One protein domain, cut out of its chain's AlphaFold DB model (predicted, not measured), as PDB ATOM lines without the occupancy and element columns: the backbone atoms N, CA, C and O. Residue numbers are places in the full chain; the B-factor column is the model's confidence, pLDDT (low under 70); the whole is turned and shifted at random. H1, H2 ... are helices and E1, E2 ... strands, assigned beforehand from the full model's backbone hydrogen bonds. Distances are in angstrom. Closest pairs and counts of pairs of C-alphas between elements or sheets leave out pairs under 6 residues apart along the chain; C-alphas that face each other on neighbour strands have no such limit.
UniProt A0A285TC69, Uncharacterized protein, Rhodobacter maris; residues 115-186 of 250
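What this domain is: This is residues 115 to 186 of the 250 residues of an uncharacterized protein of Rhodobacter maris (UniProt A0A285TC69). A strand hairpin, E1 and E2, makes one side of a loose, open frame; H2 leaves one end of it, H3 runs back opposite H2, and residues 115 to 122, mostly H1, stick out. The printed part has 72 residues with three named helices and two named strands, in the order H1, E1, E2, H2, H3, mixed in class. It is loose, with a radius of gyration of the C-alphas of 15.3 A, and elongated, spanning 44 by 27 by 26 A.

Where its parts are: H1, residues 116 to 126, begins at C-alpha 116 (-40.527, -40.865, 55.711) and measures 15.4 A. E1, residues 129 to 135, measures 18.7 A, and E2, residues 143 to 149, 19.8 A. H2, residues 151 to 161, measures 15.5 A. H3, residues 167 to 186, measures 29.4 A and ends at C-alpha 186 (-52.826, -49.713, 14.639).

How they stand to each other: H1 and H2 only just touch, only at their ends, with 3 pairs of C-alphas within 8 A; the closest C-alphas, of Leu 126 and Ala 151, are 5.2 A apart. Their lines are about perpendicular, at 87 degrees. E1 and E2 are an antiparallel hairpin; N 131 and O 147 are within hydrogen-bond range at 2.9 A. H3 is apart from H1, E1, E2 and H2. Every O i to N i+4 pair is within hydrogen-bond range in H1 and H2, and 13 of 16 in H3.

The domain as a whole: The C-alphas of Asp 115 and Ile 186, the two farthest apart, are 47.3 A apart. The printed part has no cut and no long link. The pLDDT is under 70 at residues 115 to 116, 138 and 161 to 186.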
ATOM      1  N   ASP A 115     -39.723 -40.171  59.800       65.06
ATOM      2  CA  ASP A 115     -41.114 -39.875  59.408       65.06
ATOM      3  C   ASP A 115     -41.423 -40.218  57.932       65.06
ATOM      4  O   ASP A 115     -42.582 -40.220  57.488       65.06
ATOM      5  N   GLU A 116     -40.398 -40.565  57.143       69.25
ATOM      6  CA  GLU A 116     -40.527 -40.865  55.711       69.25
ATOM      7  C   GLU A 116     -41.475 -42.052  55.453       69.25
ATOM      8  O   GLU A 116     -42.153 -42.112  54.423       69.25
ATOM      9  N   GLY A 117     -41.552 -43.005  56.389       76.06
ATOM     10  CA  GLY A 117     -42.411 -44.186  56.298       76.06
ATOM     11  C   GLY A 117     -43.903 -43.846  56.279       76.06
ATOM     12  O   GLY A 117     -44.607 -44.200  55.329       76.06
ATOM     13  N   GLU A 118     -44.383 -43.134  57.297       73.19
ATOM     14  CA  GLU A 118     -45.800 -42.769  57.420       73.19
ATOM     15  C   GLU A 118     -46.237 -41.775  56.343       73.19
ATOM     16  O   GLU A 118     -47.349 -41.869  55.809       73.19
ATOM     17  N   MET A 119     -45.351 -40.850  55.971       77.31
ATOM     18  CA  MET A 119     -45.597 -39.903  54.890       77.31
ATOM     19  C   MET A 119     -45.723 -40.612  53.541       77.31
ATOM     20  O   MET A 119     -46.642 -40.335  52.769       77.31
ATOM     21  N   ARG A 120     -44.828 -41.563  53.248       79.25
ATOM     22  CA  ARG A 120     -44.883 -42.355  52.015       79.25
ATOM     23  C   ARG A 120     -46.192 -43.127  51.917       79.25
ATOM     24  O   ARG A 120     -46.769 -43.184  50.832       79.25
ATOM     25  N   GLU A 121     -46.688 -43.665  53.027       83.81
ATOM     26  CA  GLU A 121     -47.997 -44.317  53.076       83.81
ATOM     27  C   GLU A 121     -49.155 -43.331  52.868       83.81
ATOM     28  O   GLU A 121     -50.073 -43.616  52.098       83.81
ATOM     29  N   HIS A 122     -49.098 -42.129  53.448       83.69
ATOM     30  CA  HIS A 122     -50.087 -41.081  53.172       83.69
ATOM     31  C   HIS A 122     -50.095 -40.650  51.702       83.69
ATOM     32  O   HIS A 122     -51.160 -40.559  51.093       83.69
ATOM     33  N   ILE A 123     -48.922 -40.442  51.100       86.31
ATOM     34  CA  ILE A 123     -48.793 -40.113  49.677       86.31
ATOM     35  C   ILE A 123     -49.336 -41.264  48.824       86.31
ATOM     36  O   ILE A 123     -50.100 -41.014  47.893       86.31
ATOM     37  N   ARG A 124     -49.016 -42.521  49.154       87.81
ATOM     38  CA  ARG A 124     -49.535 -43.704  48.447       87.81
ATOM     39  C   ARG A 124     -51.059 -43.775  48.475       87.81
ATOM     40  O   ARG A 124     -51.643 -44.071  47.442       87.81
ATOM     41  N   ARG A 125     -51.708 -43.429  49.592       90.38
ATOM     42  CA  ARG A 125     -53.183 -43.364  49.681       90.38
ATOM     43  C   ARG A 125     -53.801 -42.331  48.734       90.38
ATOM     44  O   ARG A 125     -54.943 -42.495  48.321       90.38
ATOM     45  N   LEU A 126     -53.068 -41.270  48.391       91.44
ATOM     46  CA  LEU A 126     -53.532 -40.219  47.476       91.44
ATOM     47  C   LEU A 126     -53.262 -40.533  45.995       91.44
ATOM     48  O   LEU A 126     -53.795 -39.840  45.119       91.44
ATOM     49  N   VAL A 127     -52.421 -41.531  45.713       91.25
ATOM     50  CA  VAL A 127     -52.047 -41.959  44.364       91.25
ATOM     51  C   VAL A 127     -52.872 -43.175  43.972       91.25
ATOM     52  O   VAL A 127     -52.732 -44.248  44.542       91.25
ATOM     53  N   GLU A 128     -53.700 -43.020  42.946       90.88
ATOM     54  CA  GLU A 128     -54.519 -44.117  42.423       90.88
ATOM     55  C   GLU A 128     -53.734 -44.957  41.410       90.88
ATOM     56  O   GLU A 128     -53.763 -46.185  41.429       90.88
ATOM     57  N   LYS A 129     -52.996 -44.292  40.512       90.81
ATOM     58  CA  LYS A 129     -52.215 -44.954  39.464       90.81
ATOM     59  C   LYS A 129     -51.069 -44.066  38.995       90.81
ATOM     60  O   LYS A 129     -51.226 -42.855  38.844       90.81
ATOM     61  N   VAL A 130     -49.932 -44.689  38.690       91.19
ATOM     62  CA  VAL A 130     -48.806 -44.056  37.990       91.19
ATOM     63  C   VAL A 130     -48.614 -44.778  36.661       91.19
ATOM     64  O   VAL A 130     -48.270 -45.958  36.643       91.19
ATOM     65  N   ALA A 131     -48.850 -44.095  35.544       90.56
ATOM     66  CA  ALA A 131     -48.575 -44.634  34.217       90.56
ATOM     67  C   ALA A 131     -47.207 -44.140  33.740       90.56
ATOM     68  O   ALA A 131     -46.941 -42.941  33.743       90.56
ATOM     69  N   ILE A 132     -46.338 -45.062  33.325       91.25
ATOM     70  CA  ILE A 132     -45.021 -44.744  32.763       91.25
ATOM     71  C   ILE A 132     -45.015 -45.190  31.308       91.25
ATOM     72  O   ILE A 132     -45.294 -46.352  31.022       91.25
ATOM     73  N   TYR A 133     -44.681 -44.284  30.392       87.62
ATOM     74  CA  TYR A 133     -44.622 -44.590  28.964       87.62
ATOM     75  C   TYR A 133     -43.360 -44.016  28.313       87.62
ATOM     76  O   TYR A 133     -42.856 -42.966  28.725       87.62
ATOM     77  N   PRO A 134     -42.807 -44.707  27.302       88.50
ATOM     78  CA  PRO A 134     -41.656 -44.218  26.564       88.50
ATOM     79  C   PRO A 134     -42.063 -43.066  25.637       88.50
ATOM     80  O   PRO A 134     -42.990 -43.185  24.842       88.50
ATOM     81  N   VAL A 135     -41.322 -41.962  25.696       86.00
ATOM     82  CA  VAL A 135     -41.466 -40.815  24.794       86.00
ATOM     83  C   VAL A 135     -40.217 -40.713  23.922       86.00
ATOM     84  O   VAL A 135     -39.104 -40.768  24.455       86.00
ATOM     85  N   PRO A 136     -40.349 -40.558  22.594       78.31
ATOM     86  CA  PRO A 136     -39.196 -40.349  21.728       78.31
ATOM     87  C   PRO A 136     -38.456 -39.070  22.149       78.31
ATOM     88  O   PRO A 136     -39.037 -37.987  22.217       78.31
ATOM     89  N   GLY A 137     -37.177 -39.222  22.494       75.06
ATOM     90  CA  GLY A 137     -36.273 -38.129  22.845       75.06
ATOM     91  C   GLY A 137     -35.286 -37.835  21.715       75.06
ATOM     92  O   GLY A 137     -35.206 -38.577  20.744       75.06
ATOM     93  N   SER A 138     -34.479 -36.787  21.871       67.75
ATOM     94  CA  SER A 138     -33.416 -36.411  20.921       67.75
ATOM     95  C   SER A 138     -32.227 -37.390  20.869       67.75
ATOM     96  O   SER A 138     -31.243 -37.123  20.188       67.75
ATOM     97  N   GLY A 139     -32.288 -38.516  21.588       74.06
ATOM     98  CA  GLY A 139     -31.235 -39.528  21.650       74.06
ATOM     99  C   GLY A 139     -31.733 -40.927  21.282       74.06
ATOM    100  O   GLY A 139     -32.927 -41.165  21.134       74.06
ATOM    101  N   LYS A 140     -30.804 -41.889  21.199       71.75
ATOM    102  CA  LYS A 140     -31.069 -43.291  20.805       71.75
ATOM    103  C   LYS A 140     -31.949 -44.087  21.788       71.75
ATOM    104  O   LYS A 140     -32.266 -45.239  21.510       71.75
ATOM    105  N   ARG A 141     -32.306 -43.521  22.947       77.19
ATOM    106  CA  ARG A 141     -33.162 -44.160  23.958       77.19
ATOM    107  C   ARG A 141     -34.388 -43.285  24.233       77.19
ATOM    108  O   ARG A 141     -34.211 -42.088  24.475       77.19
ATOM    109  N   PRO A 142     -35.607 -43.853  24.224       79.06
ATOM    110  CA  PRO A 142     -36.802 -43.114  24.604       79.06
ATOM    111  C   PRO A 142     -36.725 -42.687  26.077       79.06
ATOM    112  O   PRO A 142     -36.229 -43.424  26.931       79.06
ATOM    113  N   ARG A 143     -37.206 -41.479  26.375       82.88
ATOM    114  CA  ARG A 143     -37.280 -40.926  27.730       82.88
ATOM    115  C   ARG A 143     -38.587 -41.378  28.387       82.88
ATOM    116  O   ARG A 143     -39.629 -41.223  27.762       82.88
ATOM    117  N   PRO A 144     -38.582 -41.873  29.633       82.69
ATOM    118  CA  PRO A 144     -39.824 -42.190  30.324       82.69
ATOM    119  C   PRO A 144     -40.572 -40.899  30.687       82.69
ATOM    120  O   PRO A 144     -40.025 -40.030  31.374       82.69
ATOM    121  N   ALA A 145     -41.815 -40.774  30.232       85.31
ATOM    122  CA  ALA A 145     -42.788 -39.842  30.795       85.31
ATOM    123  C   ALA A 145     -43.660 -40.557  31.823       85.31
ATOM    124  O   ALA A 145     -43.735 -41.788  31.850       85.31
ATOM    125  N   ARG A 146     -44.250 -39.763  32.717       88.81
ATOM    126  CA  ARG A 146     -45.013 -40.236  33.868       88.81
ATOM    127  C   ARG A 146     -46.296 -39.433  33.973       88.81
ATOM    128  O   ARG A 146     -46.217 -38.218  34.135       88.81
ATOM    129  N   ASP A 147     -47.421 -40.130  33.959       90.19
ATOM    130  CA  ASP A 147     -48.729 -39.558  34.256       90.19
ATOM    131  C   ASP A 147     -49.192 -40.070  35.621       90.19
ATOM    132  O   ASP A 147     -49.092 -41.263  35.930       90.19
ATOM    133  N   LEU A 148     -49.670 -39.144  36.448       92.00
ATOM    134  CA  LEU A 148     -50.172 -39.411  37.791       92.00
ATOM    135  C   LEU A 148     -51.697 -39.293  37.799       92.00
ATOM    136  O   LEU A 148     -52.240 -38.311  37.292       92.00
ATOM    137  N   TYR A 149     -52.365 -40.250  38.436       90.38
ATOM    138  CA  TYR A 149     -53.813 -40.273  38.632       90.38
ATOM    139  C   TYR A 149     -54.156 -40.336  40.128       90.38
ATOM    140  O   TYR A 149     -53.373 -40.845  40.935       90.38
ATOM    141  N   GLY A 150     -55.330 -39.815  40.489       91.94
ATOM    142  CA  GLY A 150     -55.835 -39.751  41.864       91.94
ATOM    143  C   GLY A 150     -55.897 -38.330  42.434       91.94
ATOM    144  O   GLY A 150     -55.712 -37.332  41.726       91.94
ATOM    145  N   ALA A 151     -56.152 -38.229  43.740       89.81
ATOM    146  CA  ALA A 151     -56.301 -36.955  44.446       89.81
ATOM    147  C   ALA A 151     -55.023 -36.103  44.380       89.81
ATOM    148  O   ALA A 151     -55.095 -34.890  44.164       89.81
ATOM    149  N   LEU A 152     -53.847 -36.739  44.463       90.94
ATOM    150  CA  LEU A 152     -52.567 -36.038  44.367       90.94
ATOM    151  C   LEU A 152     -52.389 -35.339  43.010       90.94
ATOM    152  O   LEU A 152     -51.887 -34.219  42.952       90.94
ATOM    153  N   ALA A 153     -52.858 -35.946  41.917       89.19
ATOM    154  CA  ALA A 153     -52.793 -35.336  40.591       89.19
ATOM    155  C   ALA A 153     -53.643 -34.059  40.499       89.19
ATOM    156  O   ALA A 153     -53.219 -33.076  39.889       89.19
ATOM    157  N   GLN A 154     -54.817 -34.042  41.139       87.75
ATOM    158  CA  GLN A 154     -55.683 -32.860  41.166       87.75
ATOM    159  C   GLN A 154     -55.070 -31.731  41.989       87.75
ATOM    160  O   GLN A 154     -55.038 -30.593  41.520       87.75
ATOM    161  N   ILE A 155     -54.520 -32.049  43.165       88.81
ATOM    162  CA  ILE A 155     -53.824 -31.077  44.018       88.81
ATOM    163  C   ILE A 155     -52.648 -30.455  43.255       88.81
ATOM    164  O   ILE A 155     -52.536 -29.232  43.186       88.81
ATOM    165  N   LEU A 156     -51.819 -31.273  42.598       87.50
ATOM    166  CA  LEU A 156     -50.688 -30.783  41.804       87.50
ATOM    167  C   LEU A 156     -51.134 -29.953  40.593       87.50
ATOM    168  O   LEU A 156     -50.492 -28.957  40.259       87.50
ATOM    169  N   ARG A 157     -52.247 -30.315  39.944       85.50
ATOM    170  CA  ARG A 157     -52.820 -29.544  38.831       85.50
ATOM    171  C   ARG A 157     -53.329 -28.177  39.286       85.50
ATOM    172  O   ARG A 157     -53.121 -27.193  38.579       85.50
ATOM    173  N   LEU A 158     -53.977 -28.109  40.447       82.19
ATOM    174  CA  LEU A 158     -54.441 -26.856  41.046       82.19
ATOM    175  C   LEU A 158     -53.258 -25.981  41.475       82.19
ATOM    176  O   LEU A 158     -53.227 -24.803  41.129       82.19
ATOM    177  N   GLY A 159     -52.246 -26.569  42.118       78.81
ATOM    178  CA  GLY A 159     -51.016 -25.868  42.495       78.81
ATOM    179  C   GLY A 159     -50.242 -25.321  41.291       78.81
ATOM    180  O   GLY A 159     -49.735 -24.205  41.338       78.81
ATOM    181  N   ARG A 160     -50.219 -26.053  40.168       78.56
ATOM    182  CA  ARG A 160     -49.644 -25.568  38.901       78.56
ATOM    183  C   ARG A 160     -50.498 -24.505  38.210       78.56
ATOM    184  O   ARG A 160     -49.936 -23.663  37.532       78.56
ATOM    185  N   LYS A 161     -51.825 -24.483  38.369       52.78
ATOM    186  CA  LYS A 161     -52.669 -23.429  37.768       52.78
ATOM    187  C   LYS A 161     -52.418 -22.033  38.357       52.78
ATOM    188  O   LYS A 161     -52.733 -21.059  37.686       52.78
ATOM    189  N   GLY A 162     -51.810 -21.928  39.543       46.06
ATOM    190  CA  GLY A 162     -51.293 -20.660  40.082       46.06
ATOM    191  C   GLY A 162     -49.923 -20.240  39.523       46.06
ATOM    192  O   GLY A 162     -49.490 -19.115  39.745       46.06
ATOM    193  N   ALA A 163     -49.246 -21.124  38.786       47.00
ATOM    194  CA  ALA A 163     -47.959 -20.892  38.140       47.00
ATOM    195  C   ALA A 163     -48.114 -21.199  36.647       47.00
ATOM    196  O   ALA A 163     -47.852 -22.322  36.226       47.00
ATOM    197  N   GLU A 164     -48.617 -20.225  35.880       37.12
ATOM    198  CA  GLU A 164     -48.983 -20.347  34.461       37.12
ATOM    199  C   GLU A 164     -48.235 -21.462  33.712       37.12
ATOM    200  O   GLU A 164     -47.041 -21.372  33.412       37.12
ATOM    201  N   ALA A 165     -48.960 -22.541  33.402       39.59
ATOM    202  CA  ALA A 165     -48.484 -23.563  32.491       39.59
ATOM    203  C   ALA A 165     -48.376 -22.924  31.105       39.59
ATOM    204  O   ALA A 165     -49.373 -22.763  30.401       39.59
ATOM    205  N   GLY A 166     -47.163 -22.514  30.733       37.69
ATOM    206  CA  GLY A 166     -46.913 -21.921  29.429       37.69
ATOM    207  C   GLY A 166     -47.410 -22.834  28.291       37.69
ATOM    208  O   GLY A 166     -47.350 -24.063  28.426       37.69
ATOM    209  N   PRO A 167     -47.832 -22.264  27.146       40.97
ATOM    210  CA  PRO A 167     -48.511 -22.946  26.025       40.97
ATOM    211  C   PRO A 167     -47.765 -24.140  25.388       40.97
ATOM    212  O   PRO A 167     -48.259 -24.775  24.463       40.97
ATOM    213  N   LYS A 168     -46.571 -24.481  25.882       46.69
ATOM    214  CA  LYS A 168     -45.748 -25.606  25.426       46.69
ATOM    215  C   LYS A 168     -46.089 -26.932  26.117       46.69
ATOM    216  O   LYS A 168     -45.736 -27.984  25.583       46.69
ATOM    217  N   GLU A 169     -46.731 -26.912  27.290       45.12
ATOM    218  CA  GLU A 169     -47.038 -28.140  28.046       45.12
ATOM    219  C   GLU A 169     -48.423 -28.708  27.702       45.12
ATOM    220  O   GLU A 169     -48.550 -29.918  27.531       45.12
ATOM    221  N   THR A 170     -49.421 -27.855  27.455       45.06
ATOM    222  CA  THR A 170     -50.743 -28.260  26.938       45.06
ATOM    223  C   THR A 170     -50.639 -28.894  25.549       45.06
ATOM    224  O   THR A 170     -51.161 -29.987  25.341       45.06
ATOM    225  N   ALA A 171     -49.830 -28.314  24.655       48.44
ATOM    226  CA  ALA A 171     -49.543 -28.883  23.336       48.44
ATOM    227  C   ALA A 171     -48.826 -30.250  23.403       48.44
ATOM    228  O   ALA A 171     -48.982 -31.091  22.518       48.44
ATOM    229  N   ARG A 172     -48.042 -30.511  24.460       52.06
ATOM    230  CA  ARG A 172     -47.398 -31.820  24.678       52.06
ATOM    231  C   ARG A 172     -48.372 -32.875  25.194       52.06
ATOM    232  O   ARG A 172     -48.233 -34.031  24.803       52.06
ATOM    233  N   ILE A 173     -49.325 -32.479  26.036       52.69
ATOM    234  CA  ILE A 173     -50.365 -33.361  26.577       52.69
ATOM    235  C   ILE A 173     -51.352 -33.750  25.466       52.69
ATOM    236  O   ILE A 173     -51.608 -34.935  25.274       52.69
ATOM    237  N   GLU A 174     -51.811 -32.791  24.655       40.41
ATOM    238  CA  GLU A 174     -52.692 -33.056  23.505       40.41
ATOM    239  C   GLU A 174     -52.013 -33.925  22.439       40.41
ATOM    240  O   GLU A 174     -52.587 -34.910  21.969       40.41
ATOM    241  N   ALA A 175     -50.741 -33.654  22.123       52.97
ATOM    242  CA  ALA A 175     -49.974 -34.512  21.225       52.97
ATOM    243  C   ALA A 175     -49.698 -35.905  21.824       52.97
ATOM    244  O   ALA A 175     -49.396 -36.834  21.076       52.97
ATOM    245  N   GLY A 176     -49.735 -36.058  23.151       48.44
ATOM    246  CA  GLY A 176     -49.637 -37.343  23.846       48.44
ATOM    247  C   GLY A 176     -50.912 -38.173  23.685       48.44
ATOM    248  O   GLY A 176     -50.828 -39.323  23.259       48.44
ATOM    249  N   LEU A 177     -52.082 -37.564  23.915       48.03
ATOM    250  CA  LEU A 177     -53.386 -38.217  23.752       48.03
ATOM    251  C   LEU A 177     -53.650 -38.655  22.301       48.03
ATOM    252  O   LEU A 177     -53.968 -39.822  22.069       48.03
ATOM    253  N   ALA A 178     -53.394 -37.789  21.313       50.75
ATOM    254  CA  ALA A 178     -53.559 -38.134  19.895       50.75
ATOM    255  C   ALA A 178     -52.677 -39.326  19.458       50.75
ATOM    256  O   ALA A 178     -53.071 -40.135  18.619       50.75
ATOM    257  N   ARG A 179     -51.493 -39.489  20.071       53.53
ATOM    258  CA  ARG A 179     -50.597 -40.629  19.816       53.53
ATOM    259  C   ARG A 179     -51.042 -41.913  20.514       53.53
ATOM    260  O   ARG A 179     -50.776 -42.987  19.983       53.53
ATOM    261  N   THR A 180     -51.727 -41.827  21.654       54.09
ATOM    262  CA  THR A 180     -52.326 -43.006  22.303       54.09
ATOM    263  C   THR A 180     -53.541 -43.533  21.543       54.09
ATOM    264  O   THR A 180     -53.672 -44.748  21.419       54.09
ATOM    265  N   GLN A 181     -54.358 -42.650  20.950       46.28
ATOM    266  CA  GLN A 181     -55.444 -43.047  20.045       46.28
ATOM    267  C   GLN A 181     -54.897 -43.783  18.808       46.28
ATOM    268  O   GLN A 181     -55.331 -44.896  18.519       46.28
ATOM    269  N   LEU A 182     -53.869 -43.229  18.152       47.16
ATOM    270  CA  LEU A 182     -53.249 -43.831  16.963       47.16
ATOM    271  C   LEU A 182     -52.609 -45.207  17.248       47.16
ATOM    272  O   LEU A 182     -52.686 -46.121  16.431       47.16
ATOM    273  N   TRP A 183     -51.994 -45.386  18.423       48.31
ATOM    274  CA  TRP A 183     -51.408 -46.673  18.825       48.31
ATOM    275  C   TRP A 183     -52.451 -47.746  19.172       48.31
ATOM    276  O   TRP A 183     -52.151 -48.934  19.031       48.31
ATOM    277  N   MET A 184     -53.652 -47.361  19.616       42.38
ATOM    278  CA  MET A 184     -54.762 -48.303  19.805       42.38
ATOM    279  C   MET A 184     -55.383 -48.720  18.463       42.38
ATOM    280  O   MET A 184     -55.737 -49.884  18.300       42.38
ATOM    281  N   GLU A 185     -55.429 -47.815  17.484       45.84
ATOM    282  CA  GLU A 185     -55.994 -48.064  16.151       45.84
ATOM    283  C   GLU A 185     -55.112 -48.992  15.292       45.84
ATOM    284  O   GLU A 185     -55.610 -49.927  14.670       45.84
ATOM    285  N   ILE A 186     -53.782 -48.846  15.361       54.53
ATOM    286  CA  ILE A 186     -52.826 -49.713  14.639       54.53
ATOM    287  C   ILE A 186     -52.839 -51.167  15.157       54.53
ATOM    288  O   ILE A 186     -52.477 -52.091  14.430       54.53
TER     289      ILE A 186